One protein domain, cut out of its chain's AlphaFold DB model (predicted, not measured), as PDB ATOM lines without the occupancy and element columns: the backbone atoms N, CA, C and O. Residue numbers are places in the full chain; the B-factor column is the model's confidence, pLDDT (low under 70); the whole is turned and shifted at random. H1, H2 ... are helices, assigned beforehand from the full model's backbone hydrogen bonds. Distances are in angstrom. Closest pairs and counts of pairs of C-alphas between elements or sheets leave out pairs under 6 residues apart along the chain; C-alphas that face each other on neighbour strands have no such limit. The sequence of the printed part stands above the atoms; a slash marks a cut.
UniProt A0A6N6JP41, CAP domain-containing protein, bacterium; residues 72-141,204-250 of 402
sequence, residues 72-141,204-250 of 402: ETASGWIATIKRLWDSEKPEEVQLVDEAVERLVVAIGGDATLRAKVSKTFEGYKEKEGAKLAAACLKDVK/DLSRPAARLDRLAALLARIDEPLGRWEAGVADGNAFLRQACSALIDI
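AT A GLANCE: This is residues 72 to 141 and 204 to 250 of the 402 residues of the protein "CAP domain-containing protein" of bacterium (UniProt A0A6N6JP41). This is an elongated slab of helices with H5 running through its middle: the hairpin of H1 and H2 packs on one end of H5 through H2, while H4 runs side by side with H5 toward the other end, where H7 begins against H5 with residues 236 to 240 and runs on across H4. H3 leads from H2 toward H4, and the short H6 folds back on H5. The printed part has 117 residues with seven named helices, H1 to H7 in order, and no named strand: all helix. It is compact, with a radius of gyration of the C-alphas of 14.9 A and spans of 49 by 31 by 18 A.

IN THESE COORDINATES: H2, the longest helix, is residues 90 to 108, 27.0 A, from C-alpha 90 at (-5.985, 19.576, -18.804). H1 is residues 74 to 84 and H3 residues 111 to 121. H4 is residues 124 to 139, 22.6 A, and H5 residues 206 to 222, 24.8 A. H6 is residues 224 to 227. H7, residues 236 to 248, 18.1 A, ends at C-alpha 248 at (-36.183, 23.019, -4.210).

HOW THE PARTS SIT: H2 and H1 form a helical hairpin, closest at the C-alphas of Trp 77 and Ala 99, 4.8 A. H2 and H3 only just touch, only at the corner, with 3 pairs of C-alphas within 8 A, closest at Ile 107 and Arg 114, 4.8 A. Residues 97 to 104 of H2 touch H5, the hub, at a shallow tilt of 25 degrees, the same way; the closest C-alphas are those of Val 104 and Ile 222, 5.6 A. H5 and H4 touch at a shallow tilt of 10 degrees, opposite ways, closest at C-alphas 129 and 212, 6.4 A. H5 touches H6, closest at C-alphas 220 and 227, 4.1 A. H7 touches H5 at a steep tilt of 62 degrees, closest at C-alphas 209 and 236, 4.4 A, and H4 at 61 degrees, closest at C-alphas 133 and 244, 5.3 A. H1 and H5 are apart. In H1, H2, H3, H4, H5 and H7 every O i to N i+4 pair is within hydrogen-bond range; H6 is too short for one.

THE WHOLE: The C-alphas farthest apart, those of Gly 109 and Ile 250, are 49.8 A apart. Residues 142 to 203 are not printed; C-alphas 141 and 204 stand 12.5 A apart across the cut. Of the links printed whole, H6 to H7 is short and the others are tight. No printed residue is under 70 in pLDDT.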
ATOM      1  N   GLU A  72      -3.691  38.498 -25.590       92.06
ATOM      2  CA  GLU A  72      -2.638  39.356 -25.001       92.06
ATOM      3  C   GLU A  72      -3.173  40.499 -24.119       92.06
ATOM      4  O   GLU A  72      -2.405  41.288 -23.580       92.06
ATOM      5  N   THR A  73      -4.495  40.604 -23.951       94.00
ATOM      6  CA  THR A  73      -5.135  41.702 -23.207       94.00
ATOM      7  C   THR A  73      -5.794  41.219 -21.920       94.00
ATOM      8  O   THR A  73      -6.351  40.121 -21.877       94.00
ATOM      9  N   ALA A  74      -5.856  42.089 -20.905       92.94
ATOM     10  CA  ALA A  74      -6.560  41.814 -19.649       92.94
ATOM     11  C   ALA A  74      -8.034  41.426 -19.858       92.94
ATOM     12  O   ALA A  74      -8.536  40.496 -19.231       92.94
ATOM     13  N   SER A  75      -8.727  42.087 -20.793       95.12
ATOM     14  CA  SER A  75     -10.093  41.717 -21.186       95.12
ATOM     15  C   SER A  75     -10.176  40.309 -21.772       95.12
ATOM     16  O   SER A  75     -11.137  39.589 -21.501       95.12
ATOM     17  N   GLY A  76      -9.174  39.907 -22.555       96.75
ATOM     18  CA  GLY A  76      -9.092  38.567 -23.120       96.75
ATOM     19  C   GLY A  76      -8.843  37.501 -22.053       96.75
ATOM     20  O   GLY A  76      -9.506  36.469 -22.080       96.75
ATOM     21  N   TRP A  77      -7.980  37.762 -21.068       97.38
ATOM     22  CA  TRP A  77      -7.756  36.845 -19.941       97.38
ATOM     23  C   TRP A  77      -9.011  36.667 -19.086       97.38
ATOM     24  O   TRP A  77      -9.402  35.537 -18.806       97.38
ATOM     25  N   ILE A  78      -9.708  37.764 -18.758       97.75
ATOM     26  CA  ILE A  78     -11.003  37.708 -18.058       97.75
ATOM     27  C   ILE A  78     -12.008  36.854 -18.842       97.75
ATOM     28  O   ILE A  78     -12.716  36.037 -18.252       97.75
ATOM     29  N   ALA A  79     -12.080  37.027 -20.165       97.62
ATOM     30  CA  ALA A  79     -12.974  36.246 -21.013       97.62
ATOM     31  C   ALA A  79     -12.600  34.754 -21.036       97.62
ATOM     32  O   ALA A  79     -13.495  33.911 -20.992       97.62
ATOM     33  N   THR A  80     -11.306  34.420 -21.061       97.62
ATOM     34  CA  THR A  80     -10.818  33.037 -20.958       97.62
ATOM     35  C   THR A  80     -11.235  32.401 -19.637       97.62
ATOM     36  O   THR A  80     -11.865  31.347 -19.666       97.62
ATOM     37  N   ILE A  81     -10.980  33.068 -18.504       97.94
ATOM     38  CA  ILE A  81     -11.379  32.591 -17.171       97.94
ATOM     39  C   ILE A  81     -12.888  32.332 -17.145       97.94
ATOM     40  O   ILE A  81     -13.323  31.220 -16.868       97.94
ATOM     41  N   LYS A  82     -13.703  33.324 -17.525       98.00
ATOM     42  CA  LYS A  82     -15.169  33.202 -17.470       98.00
ATOM     43  C   LYS A  82     -15.741  32.104 -18.369       98.00
ATOM     44  O   LYS A  82     -16.836  31.616 -18.104       98.00
ATOM     45  N   ARG A  83     -15.043  31.759 -19.451       97.19
ATOM     46  CA  ARG A  83     -15.485  30.761 -20.430       97.19
ATOM     47  C   ARG A  83     -15.071  29.338 -20.067       97.19
ATOM     48  O   ARG A  83     -15.769  28.421 -20.474       97.19
ATOM     49  N   LEU A  84     -13.929  29.167 -19.399       97.06
ATOM     50  CA  LEU A  84     -13.275  27.864 -19.237       97.06
ATOM     51  C   LEU A  84     -13.059  27.444 -17.778       97.06
ATOM     52  O   LEU A  84     -12.492  26.381 -17.547       97.06
ATOM     53  N   TRP A  85     -13.487  28.241 -16.794       97.31
ATOM     54  CA  TRP A  85     -13.260  27.944 -15.373       97.31
ATOM     55  C   TRP A  85     -13.774  26.562 -14.930       97.31
ATOM     56  O   TRP A  85     -13.205  25.963 -14.019       97.31
ATOM     57  N   ASP A  86     -14.846  26.061 -15.548       96.19
ATOM     58  CA  ASP A  86     -15.475  24.778 -15.230       96.19
ATOM     59  C   ASP A  86     -14.980  23.625 -16.108       96.19
ATOM     60  O   ASP A  86     -15.476  22.500 -15.964       96.19
ATOM     61  N   SER A  87     -14.004  23.886 -16.989       95.25
ATOM     62  CA  SER A  87     -13.402  22.861 -17.829       95.25
ATOM     63  C   SER A  87     -12.648  21.822 -17.000       95.25
ATOM     64  O   SER A  87     -12.119  22.069 -15.910       95.25
ATOM     65  N   GLU A  88     -12.614  20.616 -17.548       93.06
ATOM     66  CA  GLU A  88     -11.895  19.468 -17.005       93.06
ATOM     67  C   GLU A  88     -10.814  18.971 -17.958       93.06
ATOM     68  O   GLU A  88     -10.092  18.031 -17.630       93.06
ATOM     69  N   LYS A  89     -10.689  19.592 -19.136       95.00
ATOM     70  CA  LYS A  89      -9.622  19.259 -20.067       95.00
ATOM     71  C   LYS A  89      -8.311  19.869 -19.566       95.00
ATOM     72  O   LYS A  89      -8.284  21.086 -19.356       95.00
ATOM     73  N   PRO A  90      -7.239  19.079 -19.372       94.12
ATOM     74  CA  PRO A  90      -5.985  19.576 -18.804       94.12
ATOM     75  C   PRO A  90      -5.432  20.820 -19.508       94.12
ATOM     76  O   PRO A  90      -4.991  21.755 -18.847       94.12
ATOM     77  N   GLU A  91      -5.521  20.870 -20.837       93.75
ATOM     78  CA  GLU A  91      -5.047  21.987 -21.655       93.75
ATOM     79  C   GLU A  91      -5.858  23.276 -21.449       93.75
ATOM     80  O   GLU A  91      -5.299  24.370 -21.446       93.75
ATOM     81  N   GLU A  92      -7.171  23.169 -21.228       95.44
ATOM     82  CA  GLU A  92      -8.031  24.325 -20.953       95.44
ATOM     83  C   GLU A  92      -7.865  24.802 -19.504       95.44
ATOM     84  O   GLU A  92      -7.868  26.007 -19.260       95.44
ATOM     85  N   VAL A  93      -7.661  23.878 -18.555       95.06
ATOM     86  CA  VAL A  93      -7.350  24.206 -17.153       95.06
ATOM     87  C   VAL A  93      -6.031  24.977 -17.068       95.06
ATOM     88  O   VAL A  93      -5.996  26.056 -16.478       95.06
ATOM     89  N   GLN A  94      -4.981  24.489 -17.733       94.94
ATOM     90  CA  GLN A  94      -3.692  25.178 -17.804       94.94
ATOM     91  C   GLN A  94      -3.822  26.574 -18.433       94.94
ATOM     92  O   GLN A  94      -3.228  27.535 -17.947       94.94
ATOM     93  N   LEU A  95      -4.639  26.709 -19.482       95.88
ATOM     94  CA  LEU A  95      -4.893  27.996 -20.129       95.88
ATOM     95  C   LEU A  95      -5.590  29.000 -19.193       95.88
ATOM     96  O   LEU A  95      -5.316  30.199 -19.258       95.88
ATOM     97  N   VAL A  96      -6.496  28.536 -18.325       97.50
ATOM     98  CA  VAL A  96      -7.140  29.375 -17.299       97.50
ATOM     99  C   VAL A  96      -6.137  29.799 -16.231       97.50
ATOM    100  O   VAL A  96      -6.128  30.973 -15.859       97.50
ATOM    101  N   ASP A  97      -5.280  28.887 -15.772       97.12
ATOM    102  CA  ASP A  97      -4.219  29.210 -14.816       97.12
ATOM    103  C   ASP A  97      -3.269  30.280 -15.369       97.12
ATOM    104  O   ASP A  97      -3.034  31.290 -14.702       97.12
ATOM    105  N   GLU A  98      -2.814  30.129 -16.615       97.06
ATOM    106  CA  GLU A  98      -1.962  31.122 -17.277       97.06
ATOM    107  C   GLU A  98      -2.682  32.476 -17.436       97.06
ATOM    108  O   GLU A  98      -2.090  33.540 -17.235       97.06
ATOM    109  N   ALA A  99      -3.985  32.463 -17.747       97.75
ATOM    110  CA  ALA A  99      -4.797  33.679 -17.812       97.75
ATOM    111  C   ALA A  99      -4.848  34.411 -16.462       97.75
ATOM    112  O   ALA A  99      -4.732  35.640 -16.429       97.75
ATOM    113  N   VAL A 100      -5.008  33.675 -15.358       98.00
ATOM    114  CA  VAL A 100      -4.992  34.239 -14.001       98.00
ATOM    115  C   VAL A 100      -3.615  34.802 -13.669       98.00
ATOM    116  O   VAL A 100      -3.538  35.924 -13.179       98.00
ATOM    117  N   GLU A 101      -2.528  34.093 -13.975       97.44
ATOM    118  CA  GLU A 101      -1.161  34.569 -13.717       97.44
ATOM    119  C   GLU A 101      -0.861  35.884 -14.431       97.44
ATOM    120  O   GLU A 101      -0.441  36.856 -13.796       97.44
ATOM    121  N   ARG A 102      -1.145  35.958 -15.738       96.62
ATOM    122  CA  ARG A 102      -0.951  37.192 -16.511       96.62
ATOM    123  C   ARG A 102      -1.811  38.336 -15.977       96.62
ATOM    124  O   ARG A 102      -1.341  39.472 -15.892       96.62
ATOM    125  N   LEU A 103      -3.048  38.042 -15.572       97.00
ATOM    126  CA  LEU A 103      -3.950  39.033 -14.990       97.00
ATOM    127  C   LEU A 103      -3.430  39.561 -13.649       97.00
ATOM    128  O   LEU A 103      -3.414  40.775 -13.461       97.00
ATOM    129  N   VAL A 104      -2.960  38.682 -12.759       97.50
ATOM    130  CA  VAL A 104      -2.380  39.039 -11.452       97.50
ATOM    131  C   VAL A 104      -1.142  39.921 -11.615       97.50
ATOM    132  O   VAL A 104      -1.016  40.940 -10.935       97.50
ATOM    133  N   VAL A 105      -0.254  39.587 -12.556       96.50
ATOM    134  CA  VAL A 105       0.922  40.416 -12.866       96.50
ATOM    135  C   VAL A 105       0.495  41.802 -13.355       96.50
ATOM    136  O   VAL A 105       0.994  42.810 -12.853       96.50
ATOM    137  N   ALA A 106      -0.470  41.878 -14.277       94.38
ATOM    138  CA  ALA A 106      -0.934  43.153 -14.824       94.38
ATOM    139  C   ALA A 106      -1.594  44.061 -13.771       94.38
ATOM    140  O   ALA A 106      -1.337  45.263 -13.752       94.38
ATOM    141  N   ILE A 107      -2.405  43.509 -12.861       95.94
ATOM    142  CA  ILE A 107      -3.028  44.282 -11.768       95.94
ATOM    143  C   ILE A 107      -2.064  44.576 -10.608       95.94
ATOM    144  O   ILE A 107      -2.377  45.382  -9.726       95.94
ATOM    145  N   GLY A 108      -0.902  43.920 -10.566       92.56
ATOM    146  CA  GLY A 108       0.138  44.146  -9.563       92.56
ATOM    147  C   GLY A 108       0.629  45.595  -9.554       92.56
ATOM    148  O   GLY A 108       0.775  46.180  -8.482       92.56
ATOM    149  N   GLY A 109       0.799  46.182 -10.743       88.75
ATOM    150  CA  GLY A 109       1.267  47.559 -10.936       88.75
ATOM    151  C   GLY A 109       0.174  48.609 -11.173       88.75
ATOM    152  O   GLY A 109       0.498  49.790 -11.262       88.75
ATOM    153  N   ASP A 110      -1.100  48.215 -11.273       93.62
ATOM    154  CA  ASP A 110      -2.212  49.116 -11.609       93.62
ATOM    155  C   ASP A 110      -3.402  48.925 -10.654       93.62
ATOM    156  O   ASP A 110      -4.227  48.018 -10.799       93.62
ATOM    157  N   ALA A 111      -3.509  49.824  -9.672       93.50
ATOM    158  CA  ALA A 111      -4.588  49.821  -8.686       93.50
ATOM    159  C   ALA A 111      -5.976  50.085  -9.304       93.50
ATOM    160  O   ALA A 111      -6.978  49.557  -8.818       93.50
ATOM    161  N   THR A 112      -6.047  50.863 -10.389       95.69
ATOM    162  CA  THR A 112      -7.315  51.167 -11.073       95.69
ATOM    163  C   THR A 112      -7.812  49.934 -11.817       95.69
ATOM    164  O   THR A 112      -8.988  49.566 -11.713       95.69
ATOM    165  N   LEU A 113      -6.912  49.251 -12.528       94.19
ATOM    166  CA  LEU A 113      -7.219  47.984 -13.177       94.19
ATOM    167  C   LEU A 113      -7.588  46.918 -12.144       94.19
ATOM    168  O   LEU A 113      -8.588  46.232 -12.344       94.19
ATOM    169  N   ARG A 114      -6.866  46.827 -11.017       95.56
ATOM    170  CA  ARG A 114      -7.200  45.910  -9.914       95.56
ATOM    171  C   ARG A 114      -8.634  46.101  -9.431       95.56
ATOM    172  O   ARG A 114      -9.395  45.139  -9.419       95.56
ATOM    173  N   ALA A 115      -9.027  47.333  -9.105       96.12
ATOM    174  CA  ALA A 115     -10.386  47.632  -8.650       96.12
ATOM    175  C   ALA A 115     -11.443  47.250  -9.702       96.12
ATOM    176  O   ALA A 115     -12.483  46.675  -9.377       96.12
ATOM    177  N   LYS A 116     -11.166  47.512 -10.986       96.94
ATOM    178  CA  LYS A 116     -12.055  47.138 -12.097       96.94
ATOM    179  C   LYS A 116     -12.182  45.622 -12.262       96.94
ATOM    180  O   LYS A 116     -13.284  45.130 -12.507       96.94
ATOM    181  N   VAL A 117     -11.076  44.887 -12.156       96.81
ATOM    182  CA  VAL A 117     -11.045  43.420 -12.256       96.81
ATOM    183  C   VAL A 117     -11.770  42.797 -11.067       96.81
ATOM    184  O   VAL A 117     -12.623  41.940 -11.285       96.81
ATOM    185  N   SER A 118     -11.515  43.276  -9.848       96.75
ATOM    186  CA  SER A 118     -12.189  42.793  -8.640       96.75
ATOM    187  C   SER A 118     -13.709  42.960  -8.751       96.75
ATOM    188  O   SER A 118     -14.453  41.981  -8.729       96.75
ATOM    189  N   LYS A 119     -14.170  44.166  -9.112       97.62
ATOM    190  CA  LYS A 119     -15.588  44.444  -9.401       97.62
ATOM    191  C   LYS A 119     -16.181  43.582 -10.529       97.62
ATOM    192  O   LYS A 119     -17.384  43.356 -10.583       97.62
ATOM    193  N   THR A 120     -15.362  43.104 -11.466       97.69
ATOM    194  CA  THR A 120     -15.812  42.252 -12.583       97.69
ATOM    195  C   THR A 120     -16.104  40.808 -12.151       97.69
ATOM    196  O   THR A 120     -16.854  40.109 -12.850       97.69
ATOM    197  N   PHE A 121     -15.500  40.362 -11.047       98.31
ATOM    198  CA  PHE A 121     -15.639  39.019 -10.479       98.31
ATOM    199  C   PHE A 121     -16.414  38.982  -9.155       98.31
ATOM    200  O   PHE A 121     -16.713  37.895  -8.665       98.31
ATOM    201  N   GLU A 122     -16.789  40.132  -8.605       97.44
ATOM    202  CA  GLU A 122     -17.676  40.229  -7.447       97.44
ATOM    203  C   GLU A 122     -18.982  39.440  -7.682       97.44
ATOM    204  O   GLU A 122     -19.653  39.604  -8.706       97.44
ATOM    205  N   GLY A 123     -19.307  38.518  -6.766       97.00
ATOM    206  CA  GLY A 123     -20.473  37.629  -6.858       97.00
ATOM    207  C   GLY A 123     -20.422  36.583  -7.985       97.00
ATOM    208  O   GLY A 123     -21.418  35.902  -8.255       97.00
ATOM    209  N   TYR A 124     -19.307  36.475  -8.718       98.12
ATOM    210  CA  TYR A 124     -19.209  35.597  -9.884       98.12
ATOM    211  C   TYR A 124     -19.262  34.118  -9.493       98.12
ATOM    212  O   TYR A 124     -20.018  33.359 -10.100       98.12
ATOM    213  N   LYS A 125     -18.509  33.720  -8.460       97.56
ATOM    214  CA  LYS A 125     -18.479  32.342  -7.949       97.56
ATOM    215  C   LYS A 125     -19.863  31.891  -7.497       97.56
ATOM    216  O   LYS A 125     -20.304  30.816  -7.879       97.56
ATOM    217  N   GLU A 126     -20.578  32.729  -6.760       97.56
ATOM    218  CA  GLU A 126     -21.917  32.449  -6.240       97.56
ATOM    219  C   GLU A 126     -22.919  32.287  -7.389       97.56
ATOM    220  O   GLU A 126     -23.717  31.345  -7.411       97.56
ATOM    221  N   LYS A 127     -22.837  33.159  -8.401       97.94
ATOM    222  CA  LYS A 127     -23.664  33.068  -9.610       97.94
ATOM    223  C   LYS A 127     -23.412  31.777 -10.385       97.94
ATOM    224  O   LYS A 127     -24.367  31.140 -10.832       97.94
ATOM    225  N   GLU A 128     -22.154  31.403 -10.589       98.31
ATOM    226  CA  GLU A 128     -21.805  30.164 -11.282       98.31
ATOM    227  C   GLU A 128     -22.161  28.921 -10.450       98.31
ATOM    228  O   GLU A 128     -22.720  27.961 -10.980       98.31
ATOM    229  N   GLY A 129     -21.959  28.965  -9.132       98.19
ATOM    230  CA  GLY A 129     -22.394  27.926  -8.203       98.19
ATOM    231  C   GLY A 129     -23.909  27.709  -8.240       98.19
ATOM    232  O   GLY A 129     -24.365  26.569  -8.276       98.19
ATOM    233  N   ALA A 130     -24.711  28.777  -8.316       98.25
ATOM    234  CA  ALA A 130     -26.166  28.668  -8.446       98.25
ATOM    235  C   ALA A 130     -26.587  27.987  -9.764       98.25
ATOM    236  O   ALA A 130     -27.540  27.203  -9.786       98.25
ATOM    237  N   LYS A 131     -25.860  28.236 -10.864       98.25
ATOM    238  CA  LYS A 131     -26.077  27.519 -12.132       98.25
ATOM    239  C   LYS A 131     -25.698  26.045 -12.020       98.25
ATOM    240  O   LYS A 131     -26.451  25.208 -12.513       98.25
ATOM    241  N   LEU A 132     -24.570  25.729 -11.377       98.25
ATOM    242  CA  LEU A 132     -24.161  24.346 -11.126       98.25
ATOM    243  C   LEU A 132     -25.206  23.607 -10.287       98.25
ATOM    244  O   LEU A 132     -25.606  22.514 -10.666       98.25
ATOM    245  N   ALA A 133     -25.717  24.220  -9.218       98.44
ATOM    246  CA  ALA A 133     -26.789  23.649  -8.406       98.44
ATOM    247  C   ALA A 133     -28.038  23.347  -9.253       98.44
ATOM    248  O   ALA A 133     -28.554  22.230  -9.232       98.44
ATOM    249  N   ALA A 134     -28.487  24.302 -10.074       98.38
ATOM    250  CA  ALA A 134     -29.611  24.086 -10.984       98.38
ATOM    251  C   ALA A 134     -29.347  22.955 -12.001       98.38
ATOM    252  O   ALA A 134     -30.259  22.184 -12.308       98.38
ATOM    253  N   ALA A 135     -28.114  22.829 -12.504       98.12
ATOM    254  CA  ALA A 135     -27.709  21.738 -13.388       98.12
ATOM    255  C   ALA A 135     -27.741  20.376 -12.670       98.12
ATOM    256  O   ALA A 135     -28.379  19.459 -13.179       98.12
ATOM    257  N   CYS A 136     -27.184  20.273 -11.455       98.12
ATOM    258  CA  CYS A 136     -27.242  19.059 -10.633       98.12
ATOM    259  C   CYS A 136     -28.679  18.563 -10.454       98.12
ATOM    260  O   CYS A 136     -28.958  17.377 -10.614       98.12
ATOM    261  N   LEU A 137     -29.610  19.473 -10.146       98.25
ATOM    262  CA  LEU A 137     -31.023  19.131  -9.990       98.25
ATOM    263  C   LEU A 137     -31.649  18.659 -11.305       98.25
ATOM    264  O   LEU A 137     -32.400  17.681 -11.322       98.25
ATOM    265  N   LYS A 138     -31.324  19.330 -12.414       97.81
ATOM    266  CA  LYS A 138     -31.808  18.968 -13.748       97.81
ATOM    267  C   LYS A 138     -31.346  17.568 -14.161       97.81
ATOM    268  O   LYS A 138     -32.162  16.818 -14.699       97.81
ATOM    269  N   ASP A 139     -30.100  17.204 -13.870       97.25
ATOM    270  CA  ASP A 139     -29.514  15.909 -14.240       97.25
ATOM    271  C   ASP A 139     -30.255  14.735 -13.589       97.25
ATOM    272  O   ASP A 139     -30.523  13.721 -14.236       97.25
ATOM    273  N   VAL A 140     -30.701  14.907 -12.342       97.38
ATOM    274  CA  VAL A 140     -31.531  13.916 -11.638       97.38
ATOM    275  C   VAL A 140     -33.039  14.141 -11.791       97.38
ATOM    276  O   VAL A 140     -33.839  13.477 -11.125       97.38
ATOM    277  N   LYS A 141     -33.448  15.060 -12.677       96.88
ATOM    278  CA  LYS A 141     -34.850  15.452 -12.919       96.88
ATOM    279  C   LYS A 141     -35.589  15.835 -11.627       96.88
ATOM    280  O   LYS A 141     -36.784  15.565 -11.486       96.88
ATOM    281  N   ASP A 204     -24.875  13.718  -8.261       97.00
ATOM    282  CA  ASP A 204     -23.459  14.031  -8.090       97.00
ATOM    283  C   ASP A 204     -23.290  15.524  -7.785       97.00
ATOM    284  O   ASP A 204     -23.453  16.384  -8.654       97.00
ATOM    285  N   LEU A 205     -22.977  15.825  -6.523       97.12
ATOM    286  CA  LEU A 205     -22.589  17.165  -6.086       97.12
ATOM    287  C   LEU A 205     -21.070  17.303  -5.922       97.12
ATOM    288  O   LEU A 205     -20.581  18.428  -5.868       97.12
ATOM    289  N   SER A 206     -20.310  16.204  -5.864       96.94
ATOM    290  CA  SER A 206     -18.881  16.258  -5.536       96.94
ATOM    291  C   SER A 206     -18.058  16.799  -6.702       96.94
ATOM    292  O   SER A 206     -17.221  17.683  -6.514       96.94
ATOM    293  N   ARG A 207     -18.339  16.348  -7.929       96.69
ATOM    294  CA  ARG A 207     -17.675  16.846  -9.141       96.69
ATOM    295  C   ARG A 207     -17.918  18.343  -9.396       96.69
ATOM    296  O   ARG A 207     -16.954  19.063  -9.668       96.69
ATOM    297  N   PRO A 208     -19.158  18.873  -9.344       97.69
ATOM    298  CA  PRO A 208     -19.393  20.315  -9.446       97.69
ATOM    299  C   PRO A 208     -18.860  21.104  -8.241       97.69
ATOM    300  O   PRO A 208     -18.352  22.202  -8.453       97.69
ATOM    301  N   ALA A 209     -18.887  20.557  -7.020       98.06
ATOM    302  CA  ALA A 209     -18.289  21.211  -5.851       98.06
ATOM    303  C   ALA A 209     -16.785  21.437  -6.043       98.06
ATOM    304  O   ALA A 209     -16.318  22.564  -5.929       98.06
ATOM    305  N   ALA A 210     -16.054  20.402  -6.470       97.81
ATOM    306  CA  ALA A 210     -14.620  20.502  -6.727       97.81
ATOM    307  C   ALA A 210     -14.280  21.535  -7.816       97.81
ATOM    308  O   ALA A 210     -13.247  22.198  -7.747       97.81
ATOM    309  N   ARG A 211     -15.137  21.694  -8.835       97.12
ATOM    310  CA  ARG A 211     -14.992  22.760  -9.845       97.12
ATOM    311  C   ARG A 211     -15.181  24.145  -9.236       97.12
ATOM    312  O   ARG A 211     -14.430  25.063  -9.550       97.12
ATOM    313  N   LEU A 212     -16.166  24.286  -8.358       98.19
ATOM    314  CA  LEU A 212     -16.464  25.545  -7.695       98.19
ATOM    315  C   LEU A 212     -15.368  25.949  -6.692       98.19
ATOM    316  O   LEU A 212     -15.002  27.120  -6.638       98.19
ATOM    317  N   ASP A 213     -14.778  24.988  -5.980       98.44
ATOM    318  CA  ASP A 213     -13.615  25.221  -5.114       98.44
ATOM    319  C   ASP A 213     -12.384  25.666  -5.913       98.44
ATOM    320  O   ASP A 213     -11.680  26.594  -5.507       98.44
ATOM    321  N   ARG A 214     -12.149  25.080  -7.098       97.88
ATOM    322  CA  ARG A 214     -11.098  25.567  -8.009       97.88
ATOM    323  C   ARG A 214     -11.351  27.008  -8.438       97.88
ATOM    324  O   ARG A 214     -10.420  27.807  -8.412       97.88
ATOM    325  N   LEU A 215     -12.591  27.366  -8.783       98.44
ATOM    326  CA  LEU A 215     -12.935  28.755  -9.093       98.44
ATOM    327  C   LEU A 215     -12.656  29.680  -7.903       98.44
ATOM    328  O   LEU A 215     -12.054  30.732  -8.093       98.44
ATOM    329  N   ALA A 216     -13.034  29.285  -6.685       98.44
ATOM    330  CA  ALA A 216     -12.747  30.056  -5.477       98.44
ATOM    331  C   ALA A 216     -11.240  30.317  -5.310       98.44
ATOM    332  O   ALA A 216     -10.832  31.456  -5.088       98.44
ATOM    333  N   ALA A 217     -10.408  29.287  -5.499       98.38
ATOM    334  CA  ALA A 217      -8.954  29.404  -5.425       98.38
ATOM    335  C   ALA A 217      -8.367  30.298  -6.534       98.38
ATOM    336  O   ALA A 217      -7.475  31.108  -6.270       98.38
ATOM    337  N   LEU A 218      -8.881  30.201  -7.766       98.31
ATOM    338  CA  LEU A 218      -8.486  31.075  -8.880       98.31
ATOM    339  C   LEU A 218      -8.819  32.541  -8.586       98.31
ATOM    340  O   LEU A 218      -7.986  33.419  -8.802       98.31
ATOM    341  N   LEU A 219     -10.016  32.810  -8.061       98.38
ATOM    342  CA  LEU A 219     -10.440  34.163  -7.709       98.38
ATOM    343  C   LEU A 219      -9.640  34.730  -6.531       98.38
ATOM    344  O   LEU A 219      -9.270  35.899  -6.584       98.38
ATOM    345  N   ALA A 220      -9.292  33.908  -5.534       98.19
ATOM    346  CA  ALA A 220      -8.451  34.321  -4.408       98.19
ATOM    347  C   ALA A 220      -7.062  34.816  -4.851       98.19
ATOM    348  O   ALA A 220      -6.494  35.711  -4.229       98.19
ATOM    349  N   ARG A 221      -6.513  34.244  -5.933       98.00
ATOM    350  CA  ARG A 221      -5.240  34.695  -6.526       98.00
ATOM    351  C   ARG A 221      -5.361  36.079  -7.166       98.00
ATOM    352  O   ARG A 221      -4.386  36.822  -7.156       98.00
ATOM    353  N   ILE A 222      -6.527  36.409  -7.730       97.38
ATOM    354  CA  ILE A 222      -6.812  37.714  -8.348       97.38
ATOM    355  C   ILE A 222      -7.019  38.781  -7.272       97.38
ATOM    356  O   ILE A 222      -6.411  39.848  -7.327       97.38
ATOM    357  N   ASP A 223      -7.900  38.495  -6.318       96.94
ATOM    358  CA  ASP A 223      -8.175  39.332  -5.156       96.94
ATOM    359  C   ASP A 223      -8.723  38.431  -4.047       96.94
ATOM    360  O   ASP A 223      -9.751  37.770  -4.209       96.94
ATOM    361  N   GLU A 224      -8.010  38.373  -2.927       96.31
ATOM    362  CA  GLU A 224      -8.238  37.384  -1.874       96.31
ATOM    363  C   GLU A 224      -9.698  37.336  -1.363       96.31
ATOM    364  O   GLU A 224     -10.237  36.228  -1.254       96.31
ATOM    365  N   PRO A 225     -10.410  38.468  -1.167       97.12
ATOM    366  CA  PRO A 225     -11.810  38.458  -0.756       97.12
ATOM    367  C   PRO A 225     -12.762  37.754  -1.731       97.12
ATOM    368  O   PRO A 225     -13.774  37.220  -1.283       97.12
ATOM    369  N   LEU A 226     -12.460  37.691  -3.035       97.62
ATOM    370  CA  LEU A 226     -13.318  37.017  -4.027       97.62
ATOM    371  C   LEU A 226     -13.343  35.490  -3.835       97.62
ATOM    372  O   LEU A 226     -14.308  34.807  -4.197       97.62
ATOM    373  N   GLY A 227     -12.267  34.936  -3.277       96.69
ATOM    374  CA  GLY A 227     -12.174  33.516  -2.964       96.69
ATOM    375  C   GLY A 227     -12.958  33.117  -1.719       96.69
ATOM    376  O   GLY A 227     -13.419  31.979  -1.635       96.69
ATOM    377  N   ARG A 228     -13.169  34.049  -0.781       96.62
ATOM    378  CA  ARG A 228     -13.811  33.766   0.508       96.62
ATOM    379  C   ARG A 228     -15.257  33.321   0.333       96.62
ATOM    380  O   ARG A 228     -15.993  33.835  -0.507       96.62
ATOM    381  N   TRP A 229     -15.652  32.340   1.128       95.50
ATOM    382  CA  TRP A 229     -17.039  31.915   1.247       95.50
ATOM    383  C   TRP A 229     -17.780  32.786   2.261       95.50
ATOM    384  O   TRP A 229     -17.174  33.335   3.184       95.50
ATOM    385  N   GLU A 230     -19.092  32.919   2.083       92.94
ATOM    386  CA  GLU A 230     -19.949  33.589   3.060       92.94
ATOM    387  C   GLU A 230     -19.969  32.829   4.397       92.94
ATOM    388  O   GLU A 230     -19.677  31.632   4.473       92.94
ATOM    389  N   ALA A 231     -20.330  33.528   5.475       92.75
ATOM    390  CA  ALA A 231     -20.419  32.922   6.798       92.75
ATOM    391  C   ALA A 231     -21.366  31.705   6.790       92.75
ATOM    392  O   ALA A 231     -22.510  31.797   6.349       92.75
ATOM    393  N   GLY A 232     -20.885  30.566   7.298       91.19
ATOM    394  CA  GLY A 232     -21.635  29.304   7.320       91.19
ATOM    395  C   GLY A 232     -21.438  28.409   6.089       91.19
ATOM    396  O   GLY A 232     -21.899  27.270   6.104       91.19
ATOM    397  N   VAL A 233     -20.713  28.867   5.064       96.06
ATOM    398  CA  VAL A 233     -20.343  28.060   3.893       96.06
ATOM    399  C   VAL A 233     -18.866  27.686   3.994       96.06
ATOM    400  O   VAL A 233     -17.992  28.542   3.907       96.06
ATOM    401  N   ALA A 234     -18.582  26.402   4.210       95.56
ATOM    402  CA  ALA A 234     -17.206  25.925   4.373       95.56
ATOM    403  C   ALA A 234     -16.474  25.741   3.033       95.56
ATOM    404  O   ALA A 234     -15.282  26.025   2.934       95.56
ATOM    405  N   ASP A 235     -17.186  25.252   2.017       97.69
ATOM    406  CA  ASP A 235     -16.643  24.855   0.720       97.69
ATOM    407  C   ASP A 235     -17.735  24.848  -0.368       97.69
ATOM    408  O   ASP A 235     -18.917  25.126  -0.117       97.69
ATOM    409  N   GLY A 236     -17.347  24.498  -1.594       97.75
ATOM    410  CA  GLY A 236     -18.244  24.386  -2.735       97.75
ATOM    411  C   GLY A 236     -19.343  23.340  -2.544       97.75
ATOM    412  O   GLY A 236     -20.443  23.518  -3.066       97.75
ATOM    413  N   ASN A 237     -19.113  22.277  -1.769       97.69
ATOM    414  CA  ASN A 237     -20.145  21.280  -1.481       97.69
ATOM    415  C   ASN A 237     -21.201  21.837  -0.514       97.69
ATOM    416  O   ASN A 237     -22.397  21.656  -0.759       97.69
ATOM    417  N   ALA A 238     -20.794  22.557   0.534       97.81
ATOM    418  CA  ALA A 238     -21.703  23.276   1.422       97.81
ATOM    419  C   ALA A 238     -22.531  24.306   0.637       97.81
ATOM    420  O   ALA A 238     -23.759  24.328   0.765       97.81
ATOM    421  N   PHE A 239     -21.885  25.074  -0.252       98.31
ATOM    422  CA  PHE A 239     -22.569  26.031  -1.123       98.31
ATOM    423  C   PHE A 239     -23.613  25.343  -2.011       98.31
ATOM    424  O   PHE A 239     -24.778  25.743  -2.034       98.31
ATOM    425  N   LEU A 240     -23.229  24.284  -2.735       98.44
ATOM    426  CA  LEU A 240     -24.143  23.579  -3.636       98.44
ATOM    427  C   LEU A 240     -25.301  22.926  -2.886       98.44
ATOM    428  O   LEU A 240     -26.427  22.956  -3.377       98.44
ATOM    429  N   ARG A 241     -25.066  22.372  -1.691       97.81
ATOM    430  CA  ARG A 241     -26.139  21.836  -0.841       97.81
ATOM    431  C   ARG A 241     -27.132  22.928  -0.451       97.81
ATOM    432  O   ARG A 241     -28.333  22.733  -0.630       97.81
ATOM    433  N   GLN A 242     -26.655  24.084   0.005       97.19
ATOM    434  CA  GLN A 242     -27.517  25.218   0.342       97.19
ATOM    435  C   GLN A 242     -28.289  25.729  -0.883       97.19
ATOM    436  O   GLN A 242     -29.506  25.904  -0.812       97.19
ATOM    437  N   ALA A 243     -27.618  25.900  -2.024       98.00
ATOM    438  CA  ALA A 243     -28.229  26.378  -3.262       98.00
ATOM    439  C   ALA A 243     -29.280  25.398  -3.815       98.00
ATOM    440  O   ALA A 243     -30.387  25.811  -4.162       98.00
ATOM    441  N   CYS A 244     -28.986  24.093  -3.847       98.38
ATOM    442  CA  CYS A 244     -29.952  23.058  -4.228       98.38
ATOM    443  C   CYS A 244     -31.161  23.047  -3.286       98.38
ATOM    444  O   CYS A 244     -32.302  22.987  -3.749       98.38
ATOM    445  N   SER A 245     -30.918  23.134  -1.974       97.25
ATOM    446  CA  SER A 245     -31.979  23.191  -0.968       97.25
ATOM    447  C   SER A 245     -32.874  24.417  -1.164       97.25
ATOM    448  O   SER A 245     -34.091  24.272  -1.181       97.25
ATOM    449  N   ALA A 246     -32.302  25.596  -1.429       96.75
ATOM    450  CA  ALA A 246     -33.058  26.822  -1.691       96.75
ATOM    451  C   ALA A 246     -33.872  26.768  -2.999       96.75
ATOM    452  O   ALA A 246     -34.997  27.264  -3.057       96.75
ATOM    453  N   LEU A 247     -33.332  26.151  -4.056       97.19
ATOM    454  CA  LEU A 247     -34.043  25.990  -5.330       97.19
ATOM    455  C   LEU A 247     -35.256  25.064  -5.193       97.19
ATOM    456  O   LEU A 247     -36.314  25.327  -5.771       97.19
ATOM    457  N   ILE A 248     -35.107  23.979  -4.435       96.31
ATOM    458  CA  ILE A 248     -36.183  23.019  -4.210       96.31
ATOM    459  C   ILE A 248     -37.165  23.555  -3.174       96.31
ATOM    460  O   ILE A 248     -38.360  23.499  -3.431       96.31
ATOM    461  N   ASP A 249     -36.687  24.042  -2.029       96.44
ATOM    462  CA  ASP A 249     -37.450  24.577  -0.894       96.44
ATOM    463  C   ASP A 249     -38.801  23.866  -0.715       96.44
ATOM    464  O   ASP A 249     -39.876  24.385  -1.030       96.44
ATOM    465  N   ILE A 250     -38.729  22.594  -0.314       96.69
ATOM    466  CA  ILE A 250     -39.908  21.728  -0.194       96.69
ATOM    467  C   ILE A 250     -40.885  22.200   0.881       96.69
ATOM    468  O   ILE A 250     -42.065  21.869   0.782       96.69
TER     469      ILE A 250